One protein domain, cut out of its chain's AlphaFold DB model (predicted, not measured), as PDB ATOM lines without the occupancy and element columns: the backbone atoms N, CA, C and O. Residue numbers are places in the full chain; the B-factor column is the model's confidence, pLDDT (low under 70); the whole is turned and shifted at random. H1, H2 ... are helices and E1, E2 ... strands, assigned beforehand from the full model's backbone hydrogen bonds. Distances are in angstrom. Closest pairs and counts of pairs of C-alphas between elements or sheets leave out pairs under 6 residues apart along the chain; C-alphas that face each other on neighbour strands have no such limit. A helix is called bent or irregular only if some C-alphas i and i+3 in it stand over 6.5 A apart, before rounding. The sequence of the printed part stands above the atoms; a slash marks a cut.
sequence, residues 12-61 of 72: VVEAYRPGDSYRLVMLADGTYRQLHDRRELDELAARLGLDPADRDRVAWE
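AT A GLANCE: This is residues 12 to 61 of the 72 residues of an uncharacterized protein of Streptomyces sp. SID5474 (UniProt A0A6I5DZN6). A small hairpin of two strands, E1 and E2, has the helix H1 over one of its faces, and a third short strand, E3, runs on the E1 side of the hairpin, with residues 12 and 13 of the printed part lying between E1 and E3. From there residues 14 to 22 loop out to one end of the longest axis and back into E1, while the turn after H1, around Gly 49, makes the other end. The 50 printed residues have three named strands and one named helix in the order E1, E2, H1, E3; the sheet has the order E1, E2 and is antiparallel, and E3 pairs with no named strand. The class is mixed, helices and strands, with 22 residues in named elements, under half of the printed part. The whole is compact, with a radius of gyration of the C-alphas of 10.4 A, and its outline is elongated, spanning 30 by 19 by 18 A.

HOW THE PARTS SIT: After residues 12 to 22, which hold no named element, comes E1, residues 23 to 27. A tight link of 4 residues joins it to E2, residues 32 to 35. The two strands form a hairpin, antiparallel neighbours with 141 degrees between their directions. C-alphas 24 and 34, which face each other, are 4.8 A apart. N 25 and O 33 are 2.8 A apart, and N 33 and O 25 are also 2.8 A apart, both within hydrogen-bond range. A tight link of 2 residues joins E2 to H1, residues 38 to 47. The closest C-alphas of E2 and H1 are those of Leu 35 and Leu 41, 6.6 A apart. E1 and H1 are near each other, with 6 pairs of C-alphas within 10 A. Every O i to N i+4 pair of H1 is within hydrogen-bond range. A short link of 10 residues joins H1 to E3, residues 58 to 60. E3 is apart from E1, E2 and H1.

IN THESE COORDINATES: E1 begins with C-alpha 23 at (179.681, 181.818, 185.480) and measures 13.0 A from first to last C-alpha. E2 measures 9.7 A from C-alpha 32 to C-alpha 35. H1 begins with C-alpha 38 at (176.584, 181.668, 176.595) and measures 14.5 A; it is not bent. E3 measures 6.5 A and ends with C-alpha 60 at (172.830, 190.677, 184.867).

THE WHOLE: The two C-alphas farthest apart, those of Gly 19 and Gly 49, are 30.8 A apart. The first and last printed C-alphas, those of Val 12 and Glu 61, are 7.3 A apart. The printed part has no cut, and no link between named elements is long. The mean pLDDT of the printed part is 92.5, and no printed residue is under 70.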
ATOM      1  N   VAL A  12     169.268 185.182 187.761       94.38
ATOM      2  CA  VAL A  12     170.360 186.132 188.013       94.38
ATOM      3  C   VAL A  12     171.649 185.556 187.451       94.38
ATOM      4  O   VAL A  12     172.107 184.514 187.908       94.38
ATOM      5  N   VAL A  13     172.231 186.227 186.461       93.88
ATOM      6  CA  VAL A  13     173.527 185.869 185.876       93.88
ATOM      7  C   VAL A  13     174.616 186.648 186.607       93.88
ATOM      8  O   VAL A  13     174.716 187.866 186.447       93.88
ATOM      9  N   GLU A  14     175.422 185.961 187.420       93.38
ATOM     10  CA  GLU A  14     176.499 186.593 188.191       93.38
ATOM     11  C   GLU A  14     177.639 187.084 187.302       93.38
ATOM     12  O   GLU A  14     177.839 186.617 186.176       93.38
ATOM     13  N   ALA A  15     178.448 187.996 187.840       90.56
ATOM     14  CA  ALA A  15     179.637 188.508 187.172       90.56
ATOM     15  C   ALA A  15     180.609 187.372 186.884       90.56
ATOM     16  O   ALA A  15     180.887 186.543 187.752       90.56
ATOM     17  N   TYR A  16     181.167 187.369 185.674       88.56
ATOM     18  CA  TYR A  16     182.315 186.525 185.404       88.56
ATOM     19  C   TYR A  16     183.481 186.961 186.296       88.56
ATOM     20  O   TYR A  16     183.823 188.145 186.355       88.56
ATOM     21  N   ARG A  17     184.082 186.004 187.005       86.94
ATOM     22  CA  ARG A  17     185.275 186.233 187.821       86.94
ATOM     23  C   ARG A  17     186.486 185.735 187.034       86.94
ATOM     24  O   ARG A  17     186.539 184.548 186.710       86.94
ATOM     25  N   PRO A  18     187.458 186.607 186.714       82.12
ATOM     26  CA  PRO A  18     188.654 186.194 185.993       82.12
ATOM     27  C   PRO A  18     189.358 185.032 186.700       82.12
ATOM     28  O   PRO A  18     189.693 185.136 187.880       82.12
ATOM     29  N   GLY A  19     189.585 183.941 185.968       83.06
ATOM     30  CA  GLY A  19     190.177 182.706 186.493       83.06
ATOM     31  C   GLY A  19     189.180 181.567 186.709       83.06
ATOM     32  O   GLY A  19     189.608 180.416 186.796       83.06
ATOM     33  N   ASP A  20     187.876 181.851 186.713       89.00
ATOM     34  CA  ASP A  20     186.856 180.806 186.721       89.00
ATOM     35  C   ASP A  20     186.661 180.234 185.306       89.00
ATOM     36  O   ASP A  20     186.813 180.929 184.295       89.00
ATOM     37  N   SER A  21     186.301 178.952 185.234       91.94
ATOM     38  CA  SER A  21     185.924 178.261 183.993       91.94
ATOM     39  C   SER A  21     184.414 178.291 183.728       91.94
ATOM     40  O   SER A  21     183.935 177.634 182.806       91.94
ATOM     41  N   TYR A  22     183.655 179.018 184.551       92.62
ATOM     42  CA  TYR A  22     182.200 179.129 184.491       92.62
ATOM     43  C   TYR A  22     181.729 180.498 185.000       92.62
ATOM     44  O   TYR A  22     182.476 181.239 185.640       92.62
ATOM     45  N   ARG A  23     180.461 180.817 184.747       93.56
ATOM     46  CA  ARG A  23     179.681 181.818 185.480       93.56
ATOM     47  C   ARG A  23     178.655 181.119 186.354       93.56
ATOM     48  O   ARG A  23     178.141 180.058 186.000       93.56
ATOM     49  N   LEU A  24     178.353 181.725 187.493       94.88
ATOM     50  CA  LEU A  24     177.239 181.295 188.324       94.88
ATOM     51  C   LEU A  24     175.950 181.940 187.837       94.88
ATOM     52  O   LEU A  24     175.910 183.117 187.483       94.88
ATOM     53  N   VAL A  25     174.890 181.148 187.840       94.50
ATOM     54  CA  VAL A  25     173.534 181.614 187.598       94.50
ATOM     55  C   VAL A  25     172.653 181.127 188.727       94.50
ATOM     56  O   VAL A  25     172.596 179.927 188.996       94.50
ATOM     57  N   MET A  26     171.970 182.055 189.382       94.44
ATOM     58  CA  MET A  26     170.989 181.740 190.408       94.44
ATOM     59  C   MET A  26     169.590 181.678 189.792       94.44
ATOM     60  O   MET A  26     169.208 182.543 189.001       94.44
ATOM     61  N   LEU A  27     168.833 180.652 190.164       93.75
ATOM     62  CA  LEU A  27     167.439 180.454 189.779       93.75
ATOM     63  C   LEU A  27     166.479 181.093 190.794       93.75
ATOM     64  O   LEU A  27     166.855 181.373 191.932       93.75
ATOM     65  N   ALA A  28     165.210 181.244 190.407       90.38
ATOM     66  CA  ALA A  28     164.137 181.752 191.270       90.38
ATOM     67  C   ALA A  28     163.949 180.973 192.589       90.38
ATOM     68  O   ALA A  28     163.477 181.525 193.579       90.38
ATOM     69  N   ASP A  29     164.305 179.684 192.611       89.00
ATOM     70  CA  ASP A  29     164.243 178.838 193.810       89.00
ATOM     71  C   ASP A  29     165.458 179.010 194.746       89.00
ATOM     72  O   ASP A  29     165.547 178.345 195.780       89.00
ATOM     73  N   GLY A  30     166.388 179.905 194.397       87.88
ATOM     74  CA  GLY A  30     167.615 180.182 195.140       87.88
ATOM     75  C   GLY A  30     168.748 179.188 194.883       87.88
ATOM     76  O   GLY A  30     169.809 179.304 195.501       87.88
ATOM     77  N   THR A  31     168.562 178.205 193.996       91.62
ATOM     78  CA  THR A  31     169.634 177.281 193.610       91.62
ATOM     79  C   THR A  31     170.587 177.918 192.606       91.62
ATOM     80  O   THR A  31     170.204 178.762 191.797       91.62
ATOM     81  N   TYR A  32     171.847 177.485 192.642       93.00
ATOM     82  CA  TYR A  32     172.890 177.958 191.738       93.00
ATOM     83  C   TYR A  32     173.245 176.890 190.710       93.00
ATOM     84  O   TYR A  32     173.329 175.700 191.023       93.00
ATOM     85  N   ARG A  33     173.510 177.331 189.483       94.62
ATOM     86  CA  ARG A  33     174.063 176.524 188.398       94.62
ATOM     87  C   ARG A  33     175.339 177.157 187.874       94.62
ATOM     88  O   ARG A  33     175.453 178.375 187.806       94.62
ATOM     89  N   GLN A  34     176.284 176.309 187.502       95.69
ATOM     90  CA  GLN A  34     177.495 176.716 186.802       95.69
ATOM     91  C   GLN A  34     177.227 176.598 185.307       95.69
ATOM     92  O   GLN A  34     176.754 175.549 184.873       95.69
ATOM     93  N   LEU A  35     177.496 177.668 184.563       94.25
ATOM     94  CA  LEU A  35     177.396 177.701 183.109       94.25
ATOM     95  C   LEU A  35     178.752 178.069 182.516       94.25
ATOM     96  O   LEU A  35     179.358 179.064 182.916       94.25
ATOM     97  N   HIS A  36     179.230 177.282 181.570       92.62
ATOM     98  CA  HIS A  36     180.555 177.431 180.979       92.62
ATOM     99  C   HIS A  36     180.571 178.399 179.801       92.62
ATOM    100  O   HIS A  36     181.583 179.047 179.545       92.62
ATOM    101  N   ASP A  37     179.444 178.531 179.109       92.31
ATOM    102  CA  ASP A  37     179.326 179.376 177.935       92.31
ATOM    103  C   ASP A  37     177.945 180.038 177.834       92.31
ATOM    104  O   ASP A  37     177.006 179.758 178.588       92.31
ATOM    105  N   ARG A  38     177.826 180.945 176.861       92.25
ATOM    106  CA  ARG A  38     176.584 181.668 176.595       92.25
ATOM    107  C   ARG A  38     175.445 180.755 176.128       92.25
ATOM    108  O   ARG A  38     174.286 181.039 176.419       92.25
ATOM    109  N   ARG A  39     175.758 179.669 175.421       93.31
ATOM    110  CA  ARG A  39     174.757 178.747 174.876       93.31
ATOM    111  C   ARG A  39     174.059 177.986 175.998       93.31
ATOM    112  O   ARG A  39     172.844 177.833 175.948       93.31
ATOM    113  N   GLU A  40     174.785 177.569 177.031       95.31
ATOM    114  CA  GLU A  40     174.193 176.929 178.210       95.31
ATOM    115  C   GLU A  40     173.200 177.853 178.932       95.31
ATOM    116  O   GLU A  40     172.176 177.383 179.436       95.31
ATOM    117  N   LEU A  41     173.449 179.170 178.936       94.88
ATOM    118  CA  LEU A  41     172.494 180.153 179.457       94.88
ATOM    119  C   LEU A  41     171.240 180.234 178.596       94.88
ATOM    120  O   LEU A  41     170.136 180.212 179.138       94.88
ATOM    121  N   ASP A  42     171.400 180.329 177.278       94.56
ATOM    122  CA  ASP A  42     170.264 180.414 176.362       94.56
ATOM    123  C   ASP A  42     169.406 179.130 176.442       94.56
ATOM    124  O   ASP A  42     168.178 179.203 176.501       94.56
ATOM    125  N   GLU A  43     170.032 177.951 176.554       96.25
ATOM    126  CA  GLU A  43     169.343 176.673 176.776       96.25
ATOM    127  C   GLU A  43     168.614 176.625 178.131       96.25
ATOM    128  O   GLU A  43     167.482 176.136 178.217       96.25
ATOM    129  N   LEU A  44     169.241 177.123 179.205       95.38
ATOM    130  CA  LEU A  44     168.623 177.202 180.530       95.38
ATOM    131  C   LEU A  44     167.417 178.146 180.527       95.38
ATOM    132  O   LEU A  44     166.346 177.761 180.994       95.38
ATOM    133  N   ALA A  45     167.566 179.350 179.977       94.69
ATOM    134  CA  ALA A  45     166.493 180.332 179.897       94.69
ATOM    135  C   ALA A  45     165.323 179.817 179.049       94.69
ATOM    136  O   ALA A  45     164.176 179.892 179.488       94.69
ATOM    137  N   ALA A  46     165.602 179.181 177.907       95.75
ATOM    138  CA  ALA A  46     164.572 178.567 177.073       95.75
ATOM    139  C   ALA A  46     163.775 177.486 177.827       95.75
ATOM    140  O   ALA A  46     162.549 177.450 177.733       95.75
ATOM    141  N   ARG A  47     164.441 176.638 178.632       95.50
ATOM    142  CA  ARG A  47     163.763 175.635 179.484       95.50
ATOM    143  C   ARG A  47     162.856 176.264 180.541       95.50
ATOM    144  O   ARG A  47     161.870 175.646 180.931       95.50
ATOM    145  N   LEU A  48     163.189 177.467 180.997       93.25
ATOM    146  CA  LEU A  48     162.410 178.237 181.967       93.25
ATOM    147  C   LEU A  48     161.338 179.123 181.305       93.25
ATOM    148  O   LEU A  48     160.569 179.772 182.009       93.25
ATOM    149  N   GLY A  49     161.268 179.158 179.969       95.50
ATOM    150  CA  GLY A  49     160.372 180.058 179.238       95.50
ATOM    151  C   GLY A  49     160.746 181.536 179.401       95.50
ATOM    152  O   GLY A  49     159.863 182.393 179.440       95.50
ATOM    153  N   LEU A  50     162.041 181.820 179.546       94.69
ATOM    154  CA  LEU A  50     162.606 183.155 179.705       94.69
ATOM    155  C   LEU A  50     163.370 183.578 178.451       94.69
ATOM    156  O   LEU A  50     163.997 182.755 177.785       94.69
ATOM    157  N   ASP A  51     163.368 184.881 178.191       93.94
ATOM    158  CA  ASP A  51     164.323 185.520 177.291       93.94
ATOM    159  C   ASP A  51     165.495 186.065 178.136       93.94
ATOM    160  O   ASP A  51     165.268 186.908 179.004       93.94
ATOM    161  N   PRO A  52     166.749 185.622 177.920       90.56
ATOM    162  CA  PRO A  52     167.926 186.167 178.604       90.56
ATOM    163  C   PRO A  52     168.109 187.689 178.492       90.56
ATOM    164  O   PRO A  52     168.859 188.273 179.282       90.56
ATOM    165  N   ALA A  53     167.502 188.322 177.483       91.75
ATOM    166  CA  ALA A  53     167.531 189.766 177.272       91.75
ATOM    167  C   ALA A  53     166.424 190.519 178.034       91.75
ATOM    168  O   ALA A  53     166.493 191.747 178.130       91.75
ATOM    169  N   ASP A  54     165.435 189.814 178.594       94.31
ATOM    170  CA  ASP A  54     164.356 190.399 179.391       94.31
ATOM    171  C   ASP A  54     164.904 190.910 180.730       94.31
ATOM    172  O   ASP A  54     165.095 190.159 181.686       94.31
ATOM    173  N   ARG A  55     165.159 192.220 180.802       90.19
ATOM    174  CA  ARG A  55     165.733 192.883 181.984       90.19
ATOM    175  C   ARG A  55     164.764 192.992 183.164       90.19
ATOM    176  O   ARG A  55     165.213 193.324 184.260       90.19
ATOM    177  N   ASP A  56     163.473 192.725 182.967       92.12
ATOM    178  CA  ASP A  56     162.499 192.700 184.062       92.12
ATOM    179  C   ASP A  56     162.519 191.361 184.805       92.12
ATOM    180  O   ASP A  56     162.232 191.322 186.004       92.12
ATOM    181  N   ARG A  57     162.906 190.280 184.113       92.94
ATOM    182  CA  ARG A  57     162.936 188.910 184.653       92.94
ATOM    183  C   ARG A  57     164.342 188.365 184.878       92.94
ATOM    184  O   ARG A  57     164.523 187.520 185.753       92.94
ATOM    185  N   VAL A  58     165.332 188.861 184.136       93.06
ATOM    186  CA  VAL A  58     166.730 188.424 184.186       93.06
ATOM    187  C   VAL A  58     167.632 189.567 184.642       93.06
ATOM    188  O   VAL A  58     167.811 190.570 183.947       93.06
ATOM    189  N   ALA A  59     168.261 189.391 185.801       93.56
ATOM    190  CA  ALA A  59     169.306 190.292 186.258       93.56
ATOM    191  C   ALA A  59     170.668 189.862 185.712       93.56
ATOM    192  O   ALA A  59     171.028 188.688 185.735       93.56
ATOM    193  N   TRP A  60     171.440 190.848 185.270       92.81
ATOM    194  CA  TRP A  60     172.830 190.677 184.867       92.81
ATOM    195  C   TRP A  60     173.708 191.458 185.825       92.81
ATOM    196  O   TRP A  60     173.721 192.691 185.808       92.81
ATOM    197  N   GLU A  61     174.439 190.743 186.663       90.38
ATOM    198  CA  GLU A  61     175.427 191.351 187.536       90.38
ATOM    199  C   GLU A  61     176.757 191.343 186.784       90.38
ATOM    200  O   GLU A  61     177.519 190.404 186.883       90.38
TER     201      GLU A  61